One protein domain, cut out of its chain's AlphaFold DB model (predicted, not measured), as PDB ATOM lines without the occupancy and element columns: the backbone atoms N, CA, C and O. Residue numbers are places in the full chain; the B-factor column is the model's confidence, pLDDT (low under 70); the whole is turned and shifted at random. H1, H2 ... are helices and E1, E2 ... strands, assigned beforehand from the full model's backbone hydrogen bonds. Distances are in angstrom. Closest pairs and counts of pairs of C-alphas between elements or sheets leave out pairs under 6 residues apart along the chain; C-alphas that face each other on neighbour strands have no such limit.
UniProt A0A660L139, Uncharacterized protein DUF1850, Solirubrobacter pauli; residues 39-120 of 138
ATOM      1  N   ALA A  39     -52.499 -15.649 -12.431       98.44
ATOM      2  CA  ALA A  39     -52.480 -14.205 -12.311       98.44
ATOM      3  C   ALA A  39     -53.857 -13.632 -11.970       98.44
ATOM      4  O   ALA A  39     -54.902 -14.208 -12.278       98.44
ATOM      5  N   LEU A  40     -53.852 -12.445 -11.374       98.38
ATOM      6  CA  LEU A  40     -55.009 -11.566 -11.308       98.38
ATOM      7  C   LEU A  40     -54.767 -10.374 -12.220       98.38
ATOM      8  O   LEU A  40     -53.907  -9.536 -11.958       98.38
ATOM      9  N   THR A  41     -55.578 -10.266 -13.265       98.12
ATOM     10  CA  THR A  41     -55.617  -9.068 -14.106       98.12
ATOM     11  C   THR A  41     -56.750  -8.173 -13.646       98.12
ATOM     12  O   THR A  41     -57.829  -8.648 -13.284       98.12
ATOM     13  N   TYR A  42     -56.523  -6.868 -13.604       97.62
ATOM     14  CA  TYR A  42     -57.550  -5.918 -13.200       97.62
ATOM     15  C   TYR A  42     -57.230  -4.511 -13.707       97.62
ATOM     16  O   TYR A  42     -56.128  -4.203 -14.157       97.62
ATOM     17  N   ARG A  43     -58.217  -3.624 -13.629       97.19
ATOM     18  CA  ARG A  43     -58.064  -2.198 -13.893       97.19
ATOM     19  C   ARG A  43     -57.815  -1.457 -12.587       97.19
ATOM     20  O   ARG A  43     -58.701  -1.362 -11.735       97.19
ATOM     21  N   HIS A  44     -56.621  -0.897 -12.445       93.38
ATOM     22  CA  HIS A  44     -56.213  -0.145 -11.268       93.38
ATOM     23  C   HIS A  44     -57.130   1.063 -11.057       93.38
ATOM     24  O   HIS A  44     -57.344   1.870 -11.962       93.38
ATOM     25  N   SER A  45     -57.699   1.207  -9.861       88.25
ATOM     26  CA  SER A  45     -58.752   2.198  -9.601       88.25
ATOM     27  C   SER A  45     -58.240   3.639  -9.692       88.25
ATOM     28  O   SER A  45     -58.950   4.488 -10.238       88.25
ATOM     29  N   VAL A  46     -57.019   3.889  -9.207       89.94
ATOM     30  CA  VAL A  46     -56.347   5.201  -9.210       89.94
ATOM     31  C   VAL A  46     -55.909   5.583 -10.626       89.94
ATOM     32  O   VAL A  46     -56.474   6.497 -11.221       89.94
ATOM     33  N   TYR A  47     -54.977   4.829 -11.213       92.62
ATOM     34  CA  TYR A  47     -54.399   5.142 -12.524       92.62
ATOM     35  C   TYR A  47     -55.252   4.749 -13.728       92.62
ATOM     36  O   TYR A  47     -54.917   5.102 -14.853       92.62
ATOM     37  N   ARG A  48     -56.354   4.017 -13.521       93.88
ATOM     38  CA  ARG A  48     -57.248   3.536 -14.589       93.88
ATOM     39  C   ARG A  48     -56.545   2.680 -15.654       93.88
ATOM     40  O   ARG A  48     -57.126   2.468 -16.720       93.88
ATOM     41  N   ALA A  49     -55.355   2.167 -15.342       95.00
ATOM     42  CA  ALA A  49     -54.514   1.326 -16.186       95.00
ATOM     43  C   ALA A  49     -54.687  -0.162 -15.848       95.00
ATOM     44  O   ALA A  49     -55.125  -0.507 -14.750       95.00
ATOM     45  N   ALA A  50     -54.356  -1.040 -16.794       96.31
ATOM     46  CA  ALA A  50     -54.342  -2.479 -16.553       96.31
ATOM     47  C   ALA A  50     -53.138  -2.863 -15.685       96.31
ATOM     48  O   ALA A  50     -52.019  -2.438 -15.969       96.31
ATOM     49  N   ALA A  51     -53.390  -3.675 -14.667       97.88
ATOM     50  CA  ALA A  51     -52.400  -4.261 -13.783       97.88
ATOM     51  C   ALA A  51     -52.557  -5.784 -13.787       97.88
ATOM     52  O   ALA A  51     -53.665  -6.309 -13.939       97.88
ATOM     53  N   GLU A  52     -51.444  -6.478 -13.615       98.06
ATOM     54  CA  GLU A  52     -51.361  -7.929 -13.541       98.06
ATOM     55  C   GLU A  52     -50.515  -8.300 -12.323       98.06
ATOM     56  O   GLU A  52     -49.338  -7.963 -12.256       98.06
ATOM     57  N   GLU A  53     -51.116  -8.977 -11.351       98.06
ATOM     58  CA  GLU A  53     -50.403  -9.606 -10.237       98.06
ATOM     59  C   GLU A  53     -50.175 -11.073 -10.596       98.06
ATOM     60  O   GLU A  53     -51.141 -11.789 -10.859       98.06
ATOM     61  N   ARG A  54     -48.918 -11.517 -10.626       98.00
ATOM     62  CA  ARG A  54     -48.522 -12.879 -10.995       98.00
ATOM     63  C   ARG A  54     -48.121 -13.654  -9.757       98.00
ATOM     64  O   ARG A  54     -47.258 -13.215  -8.995       98.00
ATOM     65  N   PHE A  55     -48.724 -14.817  -9.593       98.31
ATOM     66  CA  PHE A  55     -48.565 -15.668  -8.432       98.31
ATOM     67  C   PHE A  55     -48.101 -17.066  -8.827       98.31
ATOM     68  O   PHE A  55     -48.237 -17.499  -9.976       98.31
ATOM     69  N   ARG A  56     -47.608 -17.789  -7.826       97.19
ATOM     70  CA  ARG A  56     -47.310 -19.214  -7.913       97.19
ATOM     71  C   ARG A  56     -47.811 -19.931  -6.675       97.19
ATOM     72  O   ARG A  56     -47.583 -19.469  -5.554       97.19
ATOM     73  N   ALA A  57     -48.490 -21.051  -6.882       96.69
ATOM     74  CA  ALA A  57     -48.912 -21.937  -5.810       96.69
ATOM     75  C   ALA A  57     -47.708 -22.521  -5.061       96.69
ATOM     76  O   ALA A  57     -46.659 -22.818  -5.635       96.69
ATOM     77  N   THR A  58     -47.874 -22.685  -3.757       94.56
ATOM     78  CA  THR A  58     -46.920 -23.348  -2.869       94.56
ATOM     79  C   THR A  58     -47.678 -24.245  -1.903       94.56
ATOM     80  O   THR A  58     -48.889 -24.095  -1.731       94.56
ATOM     81  N   ASP A  59     -46.965 -25.109  -1.188       88.75
ATOM     82  CA  ASP A  59     -47.567 -25.877  -0.100       88.75
ATOM     83  C   ASP A  59     -48.203 -24.925   0.926       88.75
ATOM     84  O   ASP A  59     -47.543 -24.049   1.489       88.75
ATOM     85  N   GLY A  60     -49.517 -25.055   1.121       86.19
ATOM     86  CA  GLY A  60     -50.282 -24.235   2.064       86.19
ATOM     87  C   GLY A  60     -50.636 -22.818   1.594       86.19
ATOM     88  O   GLY A  60     -51.058 -22.006   2.423       86.19
ATOM     89  N   GLY A  61     -50.479 -22.488   0.305       95.44
ATOM     90  CA  GLY A  61     -50.907 -21.190  -0.217       95.44
ATOM     91  C   GLY A  61     -50.313 -20.812  -1.569       95.44
ATOM     92  O   GLY A  61     -50.235 -21.614  -2.494       95.44
ATOM     93  N   PHE A  62     -49.923 -19.549  -1.699       97.50
ATOM     94  CA  PHE A  62     -49.307 -19.002  -2.901       97.50
ATOM     95  C   PHE A  62     -48.461 -17.773  -2.578       97.50
ATOM     96  O   PHE A  62     -48.584 -17.153  -1.517       97.50
ATOM     97  N   VAL A  63     -47.582 -17.414  -3.505       97.38
ATOM     98  CA  VAL A  63     -46.680 -16.268  -3.380       97.38
ATOM     99  C   VAL A  63     -46.862 -15.310  -4.543       97.38
ATOM    100  O   VAL A  63     -47.135 -15.748  -5.657       97.38
ATOM    101  N   LEU A  64     -46.728 -14.009  -4.287       97.75
ATOM    102  CA  LEU A  64     -46.638 -12.995  -5.334       97.75
ATOM    103  C   LEU A  64     -45.211 -12.986  -5.889       97.75
ATOM    104  O   LEU A  64     -44.278 -12.609  -5.180       97.75
ATOM    105  N   ASP A  65     -45.061 -13.370  -7.152       96.75
ATOM    106  CA  ASP A  65     -43.767 -13.378  -7.838       96.75
ATOM    107  C   ASP A  65     -43.469 -12.020  -8.479       96.75
ATOM    108  O   ASP A  65     -42.333 -11.543  -8.457       96.75
ATOM    109  N   SER A  66     -44.478 -11.389  -9.086       97.69
ATOM    110  CA  SER A  66     -44.303 -10.079  -9.713       97.69
ATOM    111  C   SER A  66     -45.612  -9.338  -9.948       97.69
ATOM    112  O   SER A  66     -46.694  -9.919  -9.972       97.69
ATOM    113  N   ILE A  67     -45.488  -8.032 -10.161       98.00
ATOM    114  CA  ILE A  67     -46.562  -7.155 -10.618       98.00
ATOM    115  C   ILE A  67     -46.139  -6.572 -11.960       98.00
ATOM    116  O   ILE A  67     -44.991  -6.150 -12.108       98.00
ATOM    117  N   ALA A  68     -47.051  -6.516 -12.926       98.12
ATOM    118  CA  ALA A  68     -46.807  -5.960 -14.246       98.12
ATOM    119  C   ALA A  68     -47.889  -4.957 -14.669       98.12
ATOM    120  O   ALA A  68     -49.070  -5.098 -14.354       98.12
ATOM    121  N   SER A  69     -47.485  -3.922 -15.405       98.12
ATOM    122  CA  SER A  69     -48.383  -2.921 -15.994       98.12
ATOM    123  C   SER A  69     -47.693  -2.209 -17.155       98.12
ATOM    124  O   SER A  69     -46.471  -2.079 -17.195       98.12
ATOM    125  N   ARG A  70     -48.470  -1.685 -18.108       96.69
ATOM    126  CA  ARG A  70     -47.936  -0.767 -19.136       96.69
ATOM    127  C   ARG A  70     -47.599   0.615 -18.570       96.69
ATOM    128  O   ARG A  70     -46.766   1.319 -19.133       96.69
ATOM    129  N   ASP A  71     -48.227   0.990 -17.460       95.62
ATOM    130  CA  ASP A  71     -47.981   2.234 -16.732       95.62
ATOM    131  C   ASP A  71     -47.135   1.946 -15.487       95.62
ATOM    132  O   ASP A  71     -47.617   1.309 -14.549       95.62
ATOM    133  N   GLY A  72     -45.882   2.411 -15.487       93.38
ATOM    134  CA  GLY A  72     -44.924   2.174 -14.404       93.38
ATOM    135  C   GLY A  72     -45.369   2.738 -13.053       93.38
ATOM    136  O   GLY A  72     -45.053   2.150 -12.027       93.38
ATOM    137  N   ARG A  73     -46.203   3.786 -13.038       94.44
ATOM    138  CA  ARG A  73     -46.722   4.395 -11.797       94.44
ATOM    139  C   ARG A  73     -47.642   3.460 -11.015       94.44
ATOM    140  O   ARG A  73     -47.829   3.632  -9.816       94.44
ATOM    141  N   VAL A  74     -48.219   2.461 -11.690       95.75
ATOM    142  CA  VAL A  74     -48.976   1.390 -11.024       95.75
ATOM    143  C   VAL A  74     -48.076   0.620 -10.062       95.75
ATOM    144  O   VAL A  74     -48.539   0.227  -9.004       95.75
ATOM    145  N   LEU A  75     -46.804   0.423 -10.407       95.31
ATOM    146  CA  LEU A  75     -45.860  -0.375  -9.628       95.31
ATOM    147  C   LEU A  75     -45.469   0.390  -8.357       95.31
ATOM    148  O   LEU A  75     -45.352  -0.204  -7.293       95.31
ATOM    149  N   ASP A  76     -45.343   1.715  -8.461       92.50
ATOM    150  CA  ASP A  76     -44.998   2.592  -7.338       92.50
ATOM    151  C   ASP A  76     -46.093   2.639  -6.265       92.50
ATOM    152  O   ASP A  76     -45.793   2.830  -5.093       92.50
ATOM    153  N   TYR A  77     -47.353   2.387  -6.640       92.31
ATOM    154  CA  TYR A  77     -48.477   2.316  -5.699       92.31
ATOM    155  C   TYR A  77     -48.354   1.198  -4.671       92.31
ATOM    156  O   TYR A  77     -48.929   1.284  -3.592       92.31
ATOM    157  N   TYR A  78     -47.661   0.120  -5.027       89.19
ATOM    158  CA  TYR A  78     -47.542  -1.028  -4.145       89.19
ATOM    159  C   TYR A  78     -46.566  -0.789  -2.999       89.19
ATOM    160  O   TYR A  78     -46.587  -1.568  -2.052       89.19
ATOM    161  N   GLU A  79     -45.719   0.247  -3.084       91.00
ATOM    162  CA  GLU A  79     -44.722   0.584  -2.056       91.00
ATOM    163  C   GLU A  79     -43.856  -0.627  -1.647       91.00
ATOM    164  O   GLU A  79     -43.395  -0.740  -0.514       91.00
ATOM    165  N   LEU A  80     -43.644  -1.561  -2.584       92.62
ATOM    166  CA  LEU A  80     -42.827  -2.751  -2.376       92.62
ATOM    167  C   LEU A  80     -41.389  -2.488  -2.822       92.62
ATOM    168  O   LEU A  80     -41.144  -2.061  -3.956       92.62
ATOM    169  N   ASP A  81     -40.448  -2.843  -1.951       94.81
ATOM    170  CA  ASP A  81     -39.045  -2.998  -2.319       94.81
ATOM    171  C   ASP A  81     -38.893  -4.174  -3.287       94.81
ATOM    172  O   ASP A  81     -39.462  -5.258  -3.093       94.81
ATOM    173  N   GLY A  82     -38.141  -3.956  -4.360       95.56
ATOM    174  CA  GLY A  82     -37.988  -4.953  -5.399       95.56
ATOM    175  C   GLY A  82     -37.242  -4.464  -6.626       95.56
ATOM    176  O   GLY A  82     -37.060  -3.266  -6.872       95.56
ATOM    177  N   THR A  83     -36.878  -5.425  -7.464       96.69
ATOM    178  CA  THR A  83     -36.228  -5.163  -8.743       96.69
ATOM    179  C   THR A  83     -37.259  -4.746  -9.789       96.69
ATOM    180  O   THR A  83     -38.184  -5.496 -10.118       96.69
ATOM    181  N   ARG A  84     -37.075  -3.548 -10.355       96.75
ATOM    182  CA  ARG A  84     -37.854  -3.045 -11.495       96.75
ATOM    183  C   ARG A  84     -37.163  -3.401 -12.808       96.75
ATOM    184  O   ARG A  84     -35.959  -3.225 -12.960       96.75
ATOM    185  N   SER A  85     -37.938  -3.882 -13.768       97.44
ATOM    186  CA  SER A  85     -37.449  -4.323 -15.076       97.44
ATOM    187  C   SER A  85     -38.489  -4.078 -16.171       97.44
ATOM    188  O   SER A  85     -39.596  -3.588 -15.913       97.44
ATOM    189  N   ARG A  86     -38.117  -4.394 -17.414       97.38
ATOM    190  CA  ARG A  86     -38.989  -4.332 -18.588       97.38
ATOM    191  C   ARG A  86     -39.151  -5.718 -19.202       97.38
ATOM    192  O   ARG A  86     -38.162  -6.398 -19.448       97.38
ATOM    193  N   GLU A  87     -40.388  -6.082 -19.519       96.75
ATOM    194  CA  GLU A  87     -40.738  -7.275 -20.298       96.75
ATOM    195  C   GLU A  87     -41.535  -6.838 -21.527       96.75
ATOM    196  O   GLU A  87     -42.741  -6.575 -21.463       96.75
ATOM    197  N   GLY A  88     -40.836  -6.666 -22.651       95.75
ATOM    198  CA  GLY A  88     -41.406  -6.024 -23.833       95.75
ATOM    199  C   GLY A  88     -41.949  -4.629 -23.495       95.75
ATOM    200  O   GLY A  88     -41.199  -3.733 -23.117       95.75
ATOM    201  N   SER A  89     -43.269  -4.449 -23.612       95.19
ATOM    202  CA  SER A  89     -43.941  -3.173 -23.304       95.19
ATOM    203  C   SER A  89     -44.317  -2.981 -21.827       95.19
ATOM    204  O   SER A  89     -44.757  -1.892 -21.450       95.19
ATOM    205  N   LEU A  90     -44.161  -4.009 -20.988       97.56
ATOM    206  CA  LEU A  90     -44.576  -3.984 -19.586       97.56
ATOM    207  C   LEU A  90     -43.438  -3.519 -18.681       97.56
ATOM    208  O   LEU A  90     -42.288  -3.918 -18.843       97.56
ATOM    209  N   TRP A  91     -43.775  -2.671 -17.716       98.12
ATOM    210  CA  TRP A  91     -43.001  -2.504 -16.493       98.12
ATOM    211  C   TRP A  91     -43.317  -3.655 -15.553       98.12
ATOM    212  O   TRP A  91     -44.488  -4.007 -15.408       98.12
ATOM    213  N   VAL A  92     -42.288  -4.215 -14.921       98.31
ATOM    214  CA  VAL A  92     -42.422  -5.351 -14.004       98.31
ATOM    215  C   VAL A  92     -41.647  -5.087 -12.721       98.31
ATOM    216  O   VAL A  92     -40.478  -4.706 -12.778       98.31
ATOM    217  N   LEU A  93     -42.293  -5.311 -11.579       97.94
ATOM    218  CA  LEU A  93     -41.713  -5.260 -10.236       97.94
ATOM    219  C   LEU A  93     -41.693  -6.676  -9.678       97.94
ATOM    220  O   LEU A  93     -42.739  -7.315  -9.574       97.94
ATOM    221  N   ARG A  94     -40.504  -7.144  -9.310       97.56
ATOM    222  CA  ARG A  94     -40.284  -8.393  -8.580       97.56
ATOM    223  C   ARG A  94     -39.916  -8.046  -7.139       97.56
ATOM    224  O   ARG A  94     -38.851  -7.456  -6.960       97.56
ATOM    225  N   PRO A  95     -40.770  -8.341  -6.143       96.88
ATOM    226  CA  PRO A  95     -40.470  -8.033  -4.749       96.88
ATOM    227  C   PRO A  95     -39.203  -8.754  -4.268       96.88
ATOM    228  O   PRO A  95     -39.038  -9.941  -4.545       96.88
ATOM    229  N   ASP A  96     -38.341  -8.076  -3.507       95.62
ATOM    230  CA  ASP A  96     -37.111  -8.695  -2.970       95.62
ATOM    231  C   ASP A  96     -37.429  -9.771  -1.920       95.62
ATOM    232  O   ASP A  96     -36.707 -10.756  -1.754       95.62
ATOM    233  N   ARG A  97     -38.548  -9.589  -1.209       91.38
ATOM    234  CA  ARG A  97     -39.110 -10.570  -0.281       91.38
ATOM    235  C   ARG A  97     -40.453 -11.066  -0.819       91.38
ATOM    236  O   ARG A  97     -41.369 -10.255  -0.950       91.38
ATOM    237  N   PRO A  98     -40.611 -12.377  -1.086       84.19
ATOM    238  CA  PRO A  98     -41.876 -12.920  -1.568       84.19
ATOM    239  C   PRO A  98     -43.016 -12.649  -0.585       84.19
ATOM    240  O   PRO A  98     -42.957 -13.074   0.573       84.19
ATOM    241  N   ALA A  99     -44.076 -11.984  -1.048       91.94
ATOM    242  CA  ALA A  99     -45.304 -11.858  -0.275       91.94
ATOM    243  C   ALA A  99     -46.059 -13.191  -0.337       91.94
ATOM    244  O   ALA A  99     -46.447 -13.637  -1.417       91.94
ATOM    245  N   ARG A 100     -46.216 -13.850   0.817       95.75
ATOM    246  CA  ARG A 100     -46.852 -15.167   0.939       95.75
ATOM    247  C   ARG A 100     -48.272 -15.030   1.466       95.75
ATOM    248  O   ARG A 100     -48.514 -14.273   2.402       95.75
ATOM    249  N   PHE A 101     -49.180 -15.822   0.914       96.88
ATOM    250  CA  PHE A 101     -50.591 -15.816   1.267       96.88
ATOM    251  C   PHE A 101     -51.082 -17.250   1.435       96.88
ATOM    252  O   PHE A 101     -50.980 -18.053   0.516       96.88
ATOM    253  N   THR A 102     -51.687 -17.562   2.579       96.25
ATOM    254  CA  THR A 102     -52.585 -18.729   2.688       96.25
ATOM    255  C   THR A 102     -53.942 -18.403   2.068       96.25
ATOM    256  O   THR A 102     -54.634 -19.250   1.514       96.25
ATOM    257  N   THR A 103     -54.333 -17.133   2.158       96.31
ATOM    258  CA  THR A 103     -55.583 -16.610   1.631       96.31
ATOM    259  C   THR A 103     -55.427 -15.126   1.321       96.31
ATOM    260  O   THR A 103     -54.711 -14.422   2.035       96.31
ATOM    261  N   MET A 104     -56.099 -14.637   0.278       96.94
ATOM    262  CA  MET A 104     -56.044 -13.228  -0.116       96.94
ATOM    263  C   MET A 104     -57.454 -12.643  -0.251       96.94
ATOM    264  O   MET A 104     -58.234 -13.123  -1.078       96.94
ATOM    265  N   PRO A 105     -57.812 -11.607   0.525       96.50
ATOM    266  CA  PRO A 105     -59.062 -10.890   0.319       96.50
ATOM    267  C   PRO A 105     -59.006 -10.085  -0.982       96.50
ATOM    268  O   PRO A 105     -57.993  -9.470  -1.314       96.50
ATOM    269  N   LEU A 106     -60.119 -10.048  -1.707       95.31
ATOM    270  CA  LEU A 106     -60.246  -9.374  -2.990       95.31
ATOM    271  C   LEU A 106     -61.501  -8.505  -3.025       95.31
ATOM    272  O   LEU A 106     -62.593  -8.931  -2.655       95.31
ATOM    273  N   ALA A 107     -61.344  -7.296  -3.563       95.50
ATOM    274  CA  ALA A 107     -62.460  -6.476  -4.015       95.50
ATOM    275  C   ALA A 107     -62.728  -6.755  -5.505       95.50
ATOM    276  O   ALA A 107     -61.936  -6.369  -6.370       95.50
ATOM    277  N   ALA A 108     -63.842  -7.416  -5.809       94.88
ATOM    278  CA  ALA A 108     -64.255  -7.849  -7.141       94.88
ATOM    279  C   ALA A 108     -65.292  -6.895  -7.768       94.88
ATOM    280  O   ALA A 108     -66.374  -7.266  -8.218       94.88
ATOM    281  N   THR A 109     -64.970  -5.601  -7.764       96.56
ATOM    282  CA  THR A 109     -65.880  -4.562  -8.268       96.56
ATOM    283  C   THR A 109     -65.964  -4.563  -9.798       96.56
ATOM    284  O   THR A 109     -64.979  -4.832 -10.489       96.56
ATOM    285  N   ARG A 110     -67.109  -4.132 -10.353       95.62
ATOM    286  CA  ARG A 110     -67.258  -3.894 -11.806       95.62
ATOM    287  C   ARG A 110     -66.265  -2.862 -12.350       95.62
ATOM    288  O   ARG A 110     -65.883  -2.950 -13.506       95.62
ATOM    289  N   ARG A 111     -65.834  -1.896 -11.526       94.56
ATOM    290  CA  ARG A 111     -64.826  -0.890 -11.904       94.56
ATOM    291  C   ARG A 111     -63.432  -1.501 -12.043       94.56
ATOM    292  O   ARG A 111     -62.695  -1.099 -12.940       94.56
ATOM    293  N   GLY A 112     -63.082  -2.416 -11.139       95.56
ATOM    294  CA  GLY A 112     -61.792  -3.098 -11.125       95.56
ATOM    295  C   GLY A 112     -61.694  -4.221 -12.152       95.56
ATOM    296  O   GLY A 112     -60.593  -4.541 -12.567       95.56
ATOM    297  N   GLN A 113     -62.817  -4.801 -12.589       97.12
ATOM    298  CA  GLN A 113     -62.852  -5.849 -13.623       97.12
ATOM    299  C   GLN A 113     -61.893  -7.020 -13.339       97.12
ATOM    300  O   GLN A 113     -61.283  -7.582 -14.249       97.12
ATOM    301  N   ARG A 114     -61.724  -7.364 -12.055       97.81
ATOM    302  CA  ARG A 114     -60.729  -8.347 -11.629       97.81
ATOM    303  C   ARG A 114     -61.040  -9.719 -12.229       97.81
ATOM    304  O   ARG A 114     -62.155 -10.217 -12.089       97.81
ATOM    305  N   THR A 115     -60.060 -10.301 -12.899       98.50
ATOM    306  CA  THR A 115     -60.176 -11.537 -13.671       98.50
ATOM    307  C   THR A 115     -59.038 -12.464 -13.270       98.50
ATOM    308  O   THR A 115     -57.870 -12.072 -13.327       98.50
ATOM    309  N   LEU A 116     -59.386 -13.679 -12.849       98.44
ATOM    310  CA  LEU A 116     -58.438 -14.755 -12.582       98.44
ATOM    311  C   LEU A 116     -57.971 -15.355 -13.906       98.44
ATOM    312  O   LEU A 116     -58.791 -15.654 -14.773       98.44
ATOM    313  N   VAL A 117     -56.664 -15.524 -14.059       98.50
ATOM    314  CA  VAL A 117     -56.042 -16.123 -15.239       98.50
ATOM    315  C   VAL A 117     -55.194 -17.305 -14.791       98.50
ATOM    316  O   VAL A 117     -54.274 -17.128 -13.999       98.50
ATOM    317  N   ALA A 118     -55.496 -18.500 -15.286       97.25
ATOM    318  CA  ALA A 118     -54.740 -19.721 -15.009       97.25
ATOM    319  C   ALA A 118     -54.650 -20.549 -16.297       97.25
ATOM    320  O   ALA A 118     -55.667 -20.991 -16.837       97.25
ATOM    321  N   GLY A 119     -53.436 -20.703 -16.833       94.31
ATOM    322  CA  GLY A 119     -53.232 -21.268 -18.168       94.31
ATOM    323  C   GLY A 119     -54.030 -20.505 -19.231       94.31
ATOM    324  O   GLY A 119     -53.850 -19.303 -19.410       94.31
ATOM    325  N   THR A 120     -54.932 -21.199 -19.925       94.31
ATOM    326  CA  THR A 120     -55.820 -20.611 -20.945       94.31
ATOM    327  C   THR A 120     -57.165 -20.132 -20.393       94.31
ATOM    328  O   THR A 120     -57.959 -19.552 -21.137       94.31
TER     329      THR A 120
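AT A GLANCE: This is residues 39 to 120 of the 138 residues of the protein "Uncharacterized protein DUF1850" of Solirubrobacter pauli (UniProt A0A660L139). One strongly twisted sheet forks at its long strand E3, which has E2 on one side and both E5 and E6 on the other; E1 and E8 extend the sheet beyond E2, E4 extends it beyond E5, and the short helix H1 covers part of one face. E6 turns at 91 degrees into E7, which pairs with no named strand. The 82 printed residues include eight named strands, E1 to E8 as they follow along the chain, and one named helix, H1, which comes between E3 and E4 along the chain; the class is mostly strand, and the neighbour pairs of the branched sheet are antiparallel. The whole is compact, with a radius of gyration of the C-alphas of 12.5 A and spans of 33 by 31 by 26 A.

HOW THE PARTS SIT: E1, residues 39 to 43, and E2, residues 50 to 58, form a hairpin, with N 40 and O 53 within hydrogen-bond range at 2.8 A. E3, residues 61 to 69, completes a meander, each strand the antiparallel neighbour of the one before; N 52 and O 68 are 2.8 A apart. E3 bends by 51 degrees at residue 65. H1, residues 73 to 76, too short for an O i to N i+4 pair, is on the sheet at a height of 7.2 A. E4, residues 82 to 87, and E5, residues 90 to 95, form a hairpin, N 85 to O 92 2.8 A. E5 pairs with E3 residues 67 to 69, N 91 to O 69 2.8 A; E6, residues 99 to 101, pairs with 62 to 64, N 101 to O 62 2.8 A. E7, residues 104 to 107, is apart from E8, residues 115 to 118, whose O 117 is 2.8 A from N 39 of E1.

IN THESE COORDINATES: E1 begins at C-alpha 39 (-52.480, -14.205, -12.311). E2 spans 26.0 A and E3 24.3 A. E8 ends at C-alpha 118 (-54.740, -19.721, -15.009).

THE WHOLE: The farthest C-alphas, Arg 48 and Asp 59, are 34.2 A apart. The printed part has no cut, no link is long, and no printed residue is under 70 in pLDDT.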